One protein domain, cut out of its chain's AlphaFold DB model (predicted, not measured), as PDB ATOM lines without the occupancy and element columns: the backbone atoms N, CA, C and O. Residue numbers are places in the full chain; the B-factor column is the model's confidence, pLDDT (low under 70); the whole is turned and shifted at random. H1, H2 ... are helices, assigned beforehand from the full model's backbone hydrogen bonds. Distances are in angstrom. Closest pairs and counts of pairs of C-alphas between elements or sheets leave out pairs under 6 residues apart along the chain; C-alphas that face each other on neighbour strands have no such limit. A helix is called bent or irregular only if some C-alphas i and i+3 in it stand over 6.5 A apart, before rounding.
ATOM      1  N   ALA A  56     243.229 196.352 144.659       83.44
ATOM      2  CA  ALA A  56     243.159 197.329 145.745       83.44
ATOM      3  C   ALA A  56     244.471 198.104 145.991       83.44
ATOM      4  O   ALA A  56     244.410 199.283 146.342       83.44
ATOM      5  N   THR A  57     245.642 197.491 145.773       84.31
ATOM      6  CA  THR A  57     246.942 198.146 146.009       84.31
ATOM      7  C   THR A  57     247.339 199.089 144.874       84.31
ATOM      8  O   THR A  57     248.038 200.071 145.113       84.31
ATOM      9  N   LEU A  58     246.869 198.829 143.649       84.25
ATOM     10  CA  LEU A  58     247.089 199.693 142.485       84.25
ATOM     11  C   LEU A  58     246.151 200.916 142.482       84.25
ATOM     12  O   LEU A  58     246.483 201.961 141.919       84.25
ATOM     13  N   ARG A  59     244.981 200.808 143.128       84.00
ATOM     14  CA  ARG A  59     243.903 201.810 143.084       84.00
ATOM     15  C   ARG A  59     244.361 203.252 143.373       84.00
ATOM     16  O   ARG A  59     244.045 204.117 142.559       84.00
ATOM     17  N   PRO A  60     245.133 203.563 144.432       84.75
ATOM     18  CA  PRO A  60     245.534 204.948 144.706       84.75
ATOM     19  C   PRO A  60     246.413 205.559 143.602       84.75
ATOM     20  O   PRO A  60     246.274 206.742 143.288       84.75
ATOM     21  N   LEU A  61     247.290 204.754 142.990       82.56
ATOM     22  CA  LEU A  61     248.169 205.198 141.904       82.56
ATOM     23  C   LEU A  61     247.398 205.362 140.594       82.56
ATOM     24  O   LEU A  61     247.526 206.403 139.954       82.56
ATOM     25  N   ALA A  62     246.557 204.384 140.243       83.75
ATOM     26  CA  ALA A  62     245.742 204.415 139.031       83.75
ATOM     27  C   ALA A  62     244.742 205.580 139.029       83.75
ATOM     28  O   ALA A  62     244.606 206.269 138.026       83.75
ATOM     29  N   PHE A  63     244.094 205.875 140.159       84.81
ATOM     30  CA  PHE A  63     243.220 207.047 140.253       84.81
ATOM     31  C   PHE A  63     244.022 208.352 140.167       84.81
ATOM     32  O   PHE A  63     243.642 209.270 139.449       84.81
ATOM     33  N   ARG A  64     245.188 208.449 140.817       84.12
ATOM     34  CA  ARG A  64     246.021 209.656 140.705       84.12
ATOM     35  C   ARG A  64     246.472 209.927 139.261       84.12
ATOM     36  O   ARG A  64     246.532 211.089 138.871       84.12
ATOM     37  N   THR A  65     246.782 208.907 138.465       82.12
ATOM     38  CA  THR A  65     247.178 209.096 137.062       82.12
ATOM     39  C   THR A  65     245.970 209.307 136.148       82.12
ATOM     40  O   THR A  65     245.899 210.326 135.465       82.12
ATOM     41  N   PHE A  66     244.974 208.423 136.167       82.06
ATOM     42  CA  PHE A  66     243.837 208.516 135.249       82.06
ATOM     43  C   PHE A  66     242.885 209.661 135.607       82.06
ATOM     44  O   PHE A  66     242.615 210.496 134.745       82.06
ATOM     45  N   THR A  67     242.435 209.778 136.863       81.56
ATOM     46  CA  THR A  67     241.432 210.794 137.229       81.56
ATOM     47  C   THR A  67     242.054 212.161 137.485       81.56
ATOM     48  O   THR A  67     241.552 213.153 136.965       81.56
ATOM     49  N   LYS A  68     243.166 212.248 138.234       79.25
ATOM     50  CA  LYS A  68     243.759 213.557 138.581       79.25
ATOM     51  C   LYS A  68     244.648 214.155 137.487       79.25
ATOM     52  O   LYS A  68     244.605 215.366 137.309       79.25
ATOM     53  N   LYS A  69     245.461 213.360 136.774       81.31
ATOM     54  CA  LYS A  69     246.337 213.899 135.709       81.31
ATOM     55  C   LYS A  69     245.649 213.961 134.346       81.31
ATOM     56  O   LYS A  69     245.795 214.956 133.644       81.31
ATOM     57  N   HIS A  70     244.910 212.918 133.964       78.31
ATOM     58  CA  HIS A  70     244.352 212.801 132.609       78.31
ATOM     59  C   HIS A  70     242.837 213.032 132.510       78.31
ATOM     60  O   HIS A  70     242.321 213.062 131.395       78.31
ATOM     61  N   SER A  71     242.144 213.286 133.630       81.31
ATOM     62  CA  SER A  71     240.687 213.521 133.684       81.31
ATOM     63  C   SER A  71     239.846 212.384 133.071       81.31
ATOM     64  O   SER A  71     238.812 212.630 132.458       81.31
ATOM     65  N   LEU A  72     240.296 211.137 133.233       82.56
ATOM     66  CA  LEU A  72     239.613 209.917 132.797       82.56
ATOM     67  C   LEU A  72     238.983 209.202 133.996       82.56
ATOM     68  O   LEU A  72     239.572 209.154 135.075       82.56
ATOM     69  N   THR A  73     237.812 208.604 133.803       81.38
ATOM     70  CA  THR A  73     237.127 207.775 134.806       81.38
ATOM     71  C   THR A  73     237.448 206.297 134.575       81.38
ATOM     72  O   THR A  73     237.397 205.817 133.448       81.38
ATOM     73  N   LEU A  74     237.838 205.582 135.634       83.00
ATOM     74  CA  LEU A  74     238.322 204.198 135.563       83.00
ATOM     75  C   LEU A  74     237.298 203.243 136.191       83.00
ATOM     76  O   LEU A  74     236.935 203.423 137.357       83.00
ATOM     77  N   THR A  75     236.864 202.217 135.455       87.00
ATOM     78  CA  THR A  75     235.984 201.164 135.988       87.00
ATOM     79  C   THR A  75     236.763 200.124 136.810       87.00
ATOM     80  O   THR A  75     237.992 200.012 136.737       87.00
ATOM     81  N   SER A  76     236.053 199.332 137.625       83.62
ATOM     82  CA  SER A  76     236.679 198.261 138.421       83.62
ATOM     83  C   SER A  76     237.269 197.146 137.545       83.62
ATOM     84  O   SER A  76     238.299 196.578 137.905       83.62
ATOM     85  N   SER A  77     236.650 196.864 136.394       85.19
ATOM     86  CA  SER A  77     237.130 195.900 135.394       85.19
ATOM     87  C   SER A  77     238.451 196.367 134.769       85.19
ATOM     88  O   SER A  77     239.418 195.605 134.736       85.19
ATOM     89  N   ALA A  78     238.555 197.641 134.369       84.50
ATOM     90  CA  ALA A  78     239.785 198.213 133.813       84.50
ATOM     91  C   ALA A  78     240.952 198.148 134.810       84.50
ATOM     92  O   ALA A  78     242.081 197.801 134.462       84.50
ATOM     93  N   LEU A  79     240.671 198.420 136.083       85.38
ATOM     94  CA  LEU A  79     241.663 198.370 137.152       85.38
ATOM     95  C   LEU A  79     242.201 196.943 137.381       85.38
ATOM     96  O   LEU A  79     243.396 196.775 137.623       85.38
ATOM     97  N   GLN A  80     241.360 195.913 137.248       86.50
ATOM     98  CA  GLN A  80     241.776 194.509 137.357       86.50
ATOM     99  C   GLN A  80     242.685 194.076 136.198       86.50
ATOM    100  O   GLN A  80     243.704 193.413 136.423       86.50
ATOM    101  N   VAL A  81     242.369 194.501 134.972       85.56
ATOM    102  CA  VAL A  81     243.202 194.235 133.787       85.56
ATOM    103  C   VAL A  81     244.565 194.922 133.926       85.56
ATOM    104  O   VAL A  81     245.603 194.286 133.733       85.56
ATOM    105  N   LEU A  82     244.588 196.186 134.360       85.50
ATOM    106  CA  LEU A  82     245.828 196.933 134.600       85.50
ATOM    107  C   LEU A  82     246.678 196.322 135.721       85.50
ATOM    108  O   LEU A  82     247.899 196.251 135.590       85.50
ATOM    109  N   ALA A  83     246.058 195.852 136.807       86.12
ATOM    110  CA  ALA A  83     246.772 195.195 137.902       86.12
ATOM    111  C   ALA A  83     247.435 193.888 137.443       86.12
ATOM    112  O   ALA A  83     248.597 193.641 137.767       86.12
ATOM    113  N   THR A  84     246.734 193.099 136.624       86.19
ATOM    114  CA  THR A  84     247.269 191.862 136.034       86.19
ATOM    115  C   THR A  84     248.443 192.155 135.099       86.19
ATOM    116  O   THR A  84     249.492 191.517 135.194       86.19
ATOM    117  N   PHE A  85     248.309 193.168 134.239       84.81
ATOM    118  CA  PHE A  85     249.357 193.573 133.301       84.81
ATOM    119  C   PHE A  85     250.614 194.089 134.020       84.81
ATOM    120  O   PHE A  85     251.728 193.641 133.746       84.81
ATOM    121  N   ILE A  86     250.454 194.985 134.996       84.19
ATOM    122  CA  ILE A  86     251.575 195.537 135.772       84.19
ATOM    123  C   ILE A  86     252.230 194.452 136.631       84.19
ATOM    124  O   ILE A  86     253.456 194.398 136.708       84.19
ATOM    125  N   GLY A  87     251.444 193.550 137.223       82.00
ATOM    126  CA  GLY A  87     251.967 192.416 137.980       82.00
ATOM    127  C   GLY A  87     252.840 191.485 137.132       82.00
ATOM    128  O   GLY A  87     253.922 191.091 137.569       82.00
ATOM    129  N   LYS A  88     252.426 191.212 135.888       81.19
ATOM    130  CA  LYS A  88     253.172 190.374 134.937       81.19
ATOM    131  C   LYS A  88     254.443 191.053 134.414       81.19
ATOM    132  O   LYS A  88     255.474 190.396 134.308       81.19
ATOM    133  N   HIS A  89     254.384 192.348 134.092       77.38
ATOM    134  CA  HIS A  89     255.459 193.026 133.357       77.38
ATOM    135  C   HIS A  89     256.379 193.917 134.200       77.38
ATOM    136  O   HIS A  89     257.519 194.130 133.798       77.38
ATOM    137  N   CYS A  90     255.933 194.436 135.348       74.25
ATOM    138  CA  CYS A  90     256.742 195.291 136.232       74.25
ATOM    139  C   CYS A  90     257.261 194.554 137.481       74.25
ATOM    140  O   CYS A  90     258.212 195.026 138.108       74.25
ATOM    141  N   GLY A  91     256.666 193.408 137.847       75.44
ATOM    142  CA  GLY A  91     257.083 192.590 138.993       75.44
ATOM    143  C   GLY A  91     257.156 193.387 140.292       75.44
ATOM    144  O   GLY A  91     256.337 194.271 140.525       75.44
ATOM    145  N   THR A  92     258.153 193.121 141.139       72.12
ATOM    146  CA  THR A  92     258.345 193.809 142.434       72.12
ATOM    147  C   THR A  92     258.706 195.296 142.306       72.12
ATOM    148  O   THR A  92     258.422 196.069 143.220       72.12
ATOM    149  N   GLY A  93     259.245 195.727 141.160       70.50
ATOM    150  CA  GLY A  93     259.641 197.116 140.892       70.50
ATOM    151  C   GLY A  93     258.477 198.082 140.633       70.50
ATOM    152  O   GLY A  93     258.698 199.281 140.462       70.50
ATOM    153  N   TRP A  94     257.225 197.604 140.619       76.38
ATOM    154  CA  TRP A  94     256.046 198.429 140.325       76.38
ATOM    155  C   TRP A  94     255.876 199.620 141.288       76.38
ATOM    156  O   TRP A  94     255.429 200.683 140.853       76.38
ATOM    157  N   ARG A  95     256.258 199.457 142.567       74.31
ATOM    158  CA  ARG A  95     256.138 200.485 143.619       74.31
ATOM    159  C   ARG A  95     257.452 201.208 143.920       74.31
ATOM    160  O   ARG A  95     257.440 202.428 144.017       74.31
ATOM    161  N   GLU A  96     258.556 200.480 144.079       69.44
ATOM    162  CA  GLU A  96     259.841 201.054 144.520       69.44
ATOM    163  C   GLU A  96     260.571 201.816 143.405       69.44
ATOM    164  O   GLU A  96     261.164 202.860 143.662       69.44
ATOM    165  N   GLU A  97     260.473 201.352 142.155       67.56
ATOM    166  CA  GLU A  97     261.109 202.000 140.997       67.56
ATOM    167  C   GLU A  97     260.165 202.959 140.240       67.56
ATOM    168  O   GLU A  97     260.551 203.550 139.230       67.56
ATOM    169  N   GLY A  98     258.915 203.122 140.697       74.81
ATOM    170  CA  GLY A  98     257.916 203.993 140.057       74.81
ATOM    171  C   GLY A  98     257.500 203.553 138.645       74.81
ATOM    172  O   GLY A  98     256.954 204.346 137.877       74.81
ATOM    173  N   LEU A  99     257.756 202.292 138.279       78.12
ATOM    174  CA  LEU A  99     257.508 201.758 136.935       78.12
ATOM    175  C   LEU A  99     256.015 201.715 136.595       78.12
ATOM    176  O   LEU A  99     255.631 202.054 135.475       78.12
ATOM    177  N   ALA A 100     255.169 201.392 137.578       80.31
ATOM    178  CA  ALA A 100     253.722 201.378 137.390       80.31
ATOM    179  C   ALA A 100     253.179 202.757 137.000       80.31
ATOM    180  O   ALA A 100     252.272 202.846 136.183       80.31
ATOM    181  N   GLU A 101     253.737 203.840 137.547       82.31
ATOM    182  CA  GLU A 101     253.266 205.194 137.245       82.31
ATOM    183  C   GLU A 101     253.521 205.568 135.786       82.31
ATOM    184  O   GLU A 101     252.628 206.103 135.136       82.31
ATOM    185  N   ARG A 102     254.699 205.214 135.256       81.75
ATOM    186  CA  ARG A 102     255.060 205.458 133.850       81.75
ATOM    187  C   ARG A 102     254.197 204.645 132.893       81.75
ATOM    188  O   ARG A 102     253.744 205.172 131.884       81.75
ATOM    189  N   VAL A 103     253.946 203.377 133.229       84.00
ATOM    190  CA  VAL A 103     253.065 202.497 132.446       84.00
ATOM    191  C   VAL A 103     251.638 203.035 132.426       84.00
ATOM    192  O   VAL A 103     251.049 203.166 131.358       84.00
ATOM    193  N   LEU A 104     251.097 203.421 133.582       85.44
ATOM    194  CA  LEU A 104     249.752 203.989 133.676       85.44
ATOM    195  C   LEU A 104     249.630 205.335 132.939       85.44
ATOM    196  O   LEU A 104     248.587 205.607 132.352       85.44
ATOM    197  N   GLU A 105     250.675 206.166 132.949       86.81
ATOM    198  CA  GLU A 105     250.711 207.451 132.238       86.81
ATOM    199  C   GLU A 105     250.732 207.265 130.711       86.81
ATOM    200  O   GLU A 105     249.971 207.925 130.003       86.81
ATOM    201  N   GLU A 106     251.508 206.307 130.196       84.56
ATOM    202  CA  GLU A 106     251.557 206.019 128.756       84.56
ATOM    203  C   GLU A 106     250.255 205.378 128.246       84.56
ATOM    204  O   GLU A 106     249.782 205.710 127.155       84.56
ATOM    205  N   VAL A 107     249.623 204.516 129.054       85.12
ATOM    206  CA  VAL A 107     248.293 203.963 128.746       85.12
ATOM    207  C   VAL A 107     247.242 205.078 128.723       85.12
ATOM    208  O   VAL A 107     246.465 205.157 127.773       85.12
ATOM    209  N   ALA A 108     247.238 205.983 129.709       82.75
ATOM    210  CA  ALA A 108     246.300 207.108 129.751       82.75
ATOM    211  C   ALA A 108     246.483 208.071 128.562       82.75
ATOM    212  O   ALA A 108     245.505 208.548 127.980       82.75
ATOM    213  N   LYS A 109     247.733 208.329 128.159       84.25
ATOM    214  CA  LYS A 109     248.063 209.145 126.984       84.25
ATOM    215  C   LYS A 109     247.621 208.474 125.679       84.25
ATOM    216  O   LYS A 109     247.020 209.131 124.833       84.25
ATOM    217  N   SER A 110     247.857 207.170 125.545       82.19
ATOM    218  CA  SER A 110     247.447 206.380 124.375       82.19
ATOM    219  C   SER A 110     245.927 206.294 124.236       82.19
ATOM    220  O   SER A 110     245.410 206.406 123.126       82.19
ATOM    221  N   TRP A 111     245.206 206.180 125.357       81.75
ATOM    222  CA  TRP A 111     243.740 206.206 125.394       81.75
ATOM    223  C   TRP A 111     243.178 207.539 124.887       81.75
ATOM    224  O   TRP A 111     242.300 207.572 124.025       81.75
ATOM    225  N   LYS A 112     243.743 208.659 125.359       80.50
ATOM    226  CA  LYS A 112     243.334 210.004 124.929       80.50
ATOM    227  C   LYS A 112     243.637 210.263 123.449       80.50
ATOM    228  O   LYS A 112     242.831 210.883 122.763       80.50
ATOM    229  N   ASN A 113     244.774 209.772 122.952       80.19
ATOM    230  CA  ASN A 113     245.176 209.937 121.552       80.19
ATOM    231  C   ASN A 113     244.292 209.156 120.570       80.19
ATOM    232  O   ASN A 113     244.132 209.589 119.433       80.19
ATOM    233  N   ARG A 114     243.706 208.030 120.993       72.38
ATOM    234  CA  ARG A 114     242.797 207.218 120.165       72.38
ATOM    235  C   ARG A 114     241.326 207.644 120.269       72.38
ATOM    236  O   ARG A 114     240.456 206.916 119.809       72.38
ATOM    237  N   SER A 115     241.045 208.819 120.847       57.41
ATOM    238  CA  SER A 115     239.684 209.326 121.094       57.41
ATOM    239  C   SER A 115     238.788 208.349 121.871       57.41
ATOM    240  O   SER A 115     237.585 208.286 121.633       57.41
ATOM    241  N   GLY A 116     239.367 207.610 122.824       58.78
ATOM    242  CA  GLY A 116     238.590 206.802 123.760       58.78
ATOM    243  C   GLY A 116     237.725 207.702 124.642       58.78
ATOM    244  O   GLY A 116     238.148 208.790 125.047       58.78
ATOM    245  N   GLY A 117     236.496 207.273 124.933       64.69
ATOM    246  CA  GLY A 117     235.570 208.018 125.787       64.69
ATOM    247  C   GLY A 117     236.152 208.359 127.168       64.69
ATOM    248  O   GLY A 117     237.179 207.832 127.602       64.69
ATOM    249  N   VAL A 118     235.463 209.239 127.903       68.75
ATOM    250  CA  VAL A 118     235.863 209.677 129.261       68.75
ATOM    251  C   VAL A 118     235.867 208.513 130.271       68.75
ATOM    252  O   VAL A 118     236.472 208.623 131.339       68.75
ATOM    253  N   ILE A 119     235.229 207.390 129.936       76.94
ATOM    254  CA  ILE A 119     235.172 206.168 130.744       76.94
ATOM    255  C   ILE A 119     236.080 205.109 130.112       76.94
ATOM    256  O   ILE A 119     235.870 204.708 128.971       76.94
ATOM    257  N   VAL A 120     237.080 204.655 130.868       75.38
ATOM    258  CA  VAL A 120     237.962 203.541 130.505       75.38
ATOM    259  C   VAL A 120     237.355 202.258 131.058       75.38
ATOM    260  O   VAL A 120     237.307 202.090 132.282       75.38
ATOM    261  N   ASP A 121     236.919 201.365 130.169       78.88
ATOM    262  CA  ASP A 121     236.346 200.071 130.539       78.88
ATOM    263  C   ASP A 121     237.276 198.890 130.211       78.88
ATOM    264  O   ASP A 121     237.995 198.896 129.214       78.88
ATOM    265  N   GLY A 122     237.280 197.872 131.079       65.56
ATOM    266  CA  GLY A 122     238.168 196.708 130.995       65.56
ATOM    267  C   GLY A 122     237.750 195.659 129.964       65.56
ATOM    268  O   GLY A 122     238.580 194.853 129.538       65.56
ATOM    269  N   GLU A 123     236.480 195.665 129.558       67.25
ATOM    270  CA  GLU A 123     235.938 194.736 128.558       67.25
ATOM    271  C   GLU A 123     236.104 195.248 127.119       67.25
ATOM    272  O   GLU A 123     236.052 194.455 126.178       67.25
ATOM    273  N   GLY A 124     236.396 196.542 126.946       71.56
ATOM    274  CA  GLY A 124     236.626 197.159 125.644       71.56
ATOM    275  C   GLY A 124     237.856 196.596 124.926       71.56
ATOM    276  O   GLY A 124     238.942 196.471 125.500       71.56
ATOM    277  N   THR A 125     237.700 196.289 123.638       73.31
ATOM    278  CA  THR A 125     238.786 195.837 122.749       73.31
ATOM    279  C   THR A 125     239.916 196.866 122.652       73.31
ATOM    280  O   THR A 125     241.087 196.493 122.610       73.31
ATOM    281  N   GLU A 126     239.585 198.155 122.750       76.31
ATOM    282  CA  GLU A 126     240.526 199.277 122.678       76.31
ATOM    283  C   GLU A 126     241.596 199.244 123.784       76.31
ATOM    284  O   GLU A 126     242.777 199.485 123.519       76.31
ATOM    285  N   LEU A 127     241.223 198.891 125.025       79.81
ATOM    286  CA  LEU A 127     242.180 198.823 126.137       79.81
ATOM    287  C   LEU A 127     243.140 197.644 125.946       79.81
ATOM    288  O   LEU A 127     244.341 197.771 126.182       79.81
ATOM    289  N   LYS A 128     242.619 196.503 125.479       79.69
ATOM    290  CA  LYS A 128     243.417 195.302 125.204       79.69
ATOM    291  C   LYS A 128     244.411 195.534 124.065       79.69
ATOM    292  O   LYS A 128     245.559 195.110 124.175       79.69
ATOM    293  N   GLU A 129     244.017 196.255 123.016       80.69
ATOM    294  CA  GLU A 129     244.913 196.627 121.915       80.69
ATOM    295  C   GLU A 129     246.046 197.558 122.360       80.69
ATOM    296  O   GLU A 129     247.198 197.349 121.977       80.69
ATOM    297  N   ILE A 130     245.751 198.553 123.205       81.44
ATOM    298  CA  ILE A 130     246.773 199.455 123.759       81.44
ATOM    299  C   ILE A 130     247.768 198.674 124.623       81.44
ATOM    300  O   ILE A 130     248.977 198.872 124.501       81.44
ATOM    301  N   LEU A 131     247.284 197.755 125.464       83.06
ATOM    302  CA  LEU A 131     248.150 196.914 126.293       83.06
ATOM    303  C   LEU A 131     249.015 195.969 125.448       83.06
ATOM    304  O   LEU A 131     250.199 195.827 125.740       83.06
ATOM    305  N   LYS A 132     248.470 195.401 124.364       82.88
ATOM    306  CA  LYS A 132     249.222 194.556 123.421       82.88
ATOM    307  C   LYS A 132     250.305 195.347 122.676       82.88
ATOM    308  O   LYS A 132     251.424 194.865 122.519       82.88
ATOM    309  N   ALA A 133     250.011 196.581 122.264       82.50
ATOM    310  CA  ALA A 133     251.004 197.470 121.658       82.50
ATOM    311  C   ALA A 133     252.107 197.868 122.656       82.50
ATOM    312  O   ALA A 133     253.279 197.963 122.289       82.50
ATOM    313  N   LEU A 134     251.749 198.071 123.927       79.88
ATOM    314  CA  LEU A 134     252.704 198.412 124.977       79.88
ATOM    315  C   LEU A 134     253.570 197.214 125.387       79.88
ATOM    316  O   LEU A 134     254.752 197.395 125.658       79.88
ATOM    317  N   GLU A 135     253.020 195.997 125.373       78.25
ATOM    318  CA  GLU A 135     253.766 194.754 125.607       78.25
ATOM    319  C   GLU A 135     254.949 194.612 124.641       78.25
ATOM    320  O   GLU A 135     256.059 194.307 125.078       78.25
ATOM    321  N   GLY A 136     254.753 194.945 123.360       71.81
ATOM    322  CA  GLY A 136     255.828 194.958 122.361       71.81
ATOM    323  C   GLY A 136     256.948 195.970 122.649       71.81
ATOM    324  O   GLY A 136     258.085 195.760 122.231       71.81
ATOM    325  N   ASN A 137     256.653 197.028 123.411       73.94
ATOM    326  CA  ASN A 137     257.579 198.117 123.736       73.94
ATOM    327  C   ASN A 137     258.167 198.023 125.155       73.94
ATOM    328  O   ASN A 137     258.921 198.904 125.575       73.94
ATOM    329  N   MET A 138     257.836 196.983 125.926       71.69
ATOM    330  CA  MET A 138     258.357 196.810 127.281       71.69
ATOM    331  C   MET A 138     259.594 195.911 127.312       71.69
ATOM    332  O   MET A 138     259.598 194.790 126.808       71.69
ATOM    333  N   SER A 139     260.644 196.375 127.994       65.69
ATOM    334  CA  SER A 139     261.802 195.545 128.344       65.69
ATOM    335  C   SER A 139     262.212 195.802 129.791       65.69
ATOM    336  O   SER A 139     262.352 196.950 130.214       65.69
ATOM    337  N   GLY A 140     262.338 194.734 130.588       59.94
ATOM    338  CA  GLY A 140     262.733 194.836 131.998       59.94
ATOM    339  C   GLY A 140     261.854 195.783 132.827       59.94
ATOM    340  O   GLY A 140     262.376 196.516 133.662       59.94
ATOM    341  N   GLY A 141     260.536 195.803 132.581       60.84
ATOM    342  CA  GLY A 141     259.573 196.602 133.356       60.84
ATOM    343  C   GLY A 141     259.579 198.090 133.019       60.84
ATOM    344  O   GLY A 141     258.871 198.872 133.647       60.84
ATOM    345  N   ARG A 142     260.358 198.496 132.011       67.06
ATOM    346  CA  ARG A 142     260.430 199.865 131.501       67.06
ATOM    347  C   ARG A 142     259.846 199.923 130.097       67.06
ATOM    348  O   ARG A 142     260.109 199.050 129.269       67.06
ATOM    349  N   ILE A 143     259.092 200.985 129.828       68.19
ATOM    350  CA  ILE A 143     258.639 201.310 128.476       68.19
ATOM    351  C   ILE A 143     259.844 201.858 127.712       68.19
ATOM    352  O   ILE A 143     260.389 202.907 128.064       68.19
ATOM    353  N   VAL A 144     260.273 201.140 126.680       62.97
ATOM    354  CA  VAL A 144     261.267 201.616 125.720       62.97
ATOM    355  C   VAL A 144     260.494 202.327 124.621       62.97
ATOM    356  O   VAL A 144     260.022 201.707 123.673       62.97
TER     357      VAL A 144
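This is residues 56 to 144 of the 603 residues of a protein of Botryotinia narcissicola (UniProt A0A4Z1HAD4). H4 crosses both H2 and H5, which run nearly side by side, and H1 packs across H2 and H4; short H3 makes a corner before H4. The printed part has 89 residues with five named helices, H1 to H5, and no named strand: all helix, compact, radius of gyration of the C-alphas 11.8 A, spans 31 by 26 by 20 A.

H1, residues 56 to 69, touches H2, residues 76 to 90, about perpendicular at 76 degrees, closest C-alphas Leu 58 and Ala 83, 6.4 A. H4, residues 99 to 113, touches H5, residues 125 to 136, at a steep tilt of 50 degrees, closest C-alphas Val 107 and Ile 130, 6.9 A. Every O i to N i+4 pair is within hydrogen-bond range in H2, H4 and H5; 7 of 10 are in H1.

H1 starts at C-alpha 56 (243.159, 197.329, 145.745) and is irregular, C-alphas 57 and 60 being 7.1 A apart. H3 is residues 93 to 96. H4 spans 21.3 A. H5 ends at C-alpha 136 (255.828, 194.958, 122.361).

The printed part has no cut. The H4 to H5 link is long. Residues under 70 in pLDDT include 139 to 144.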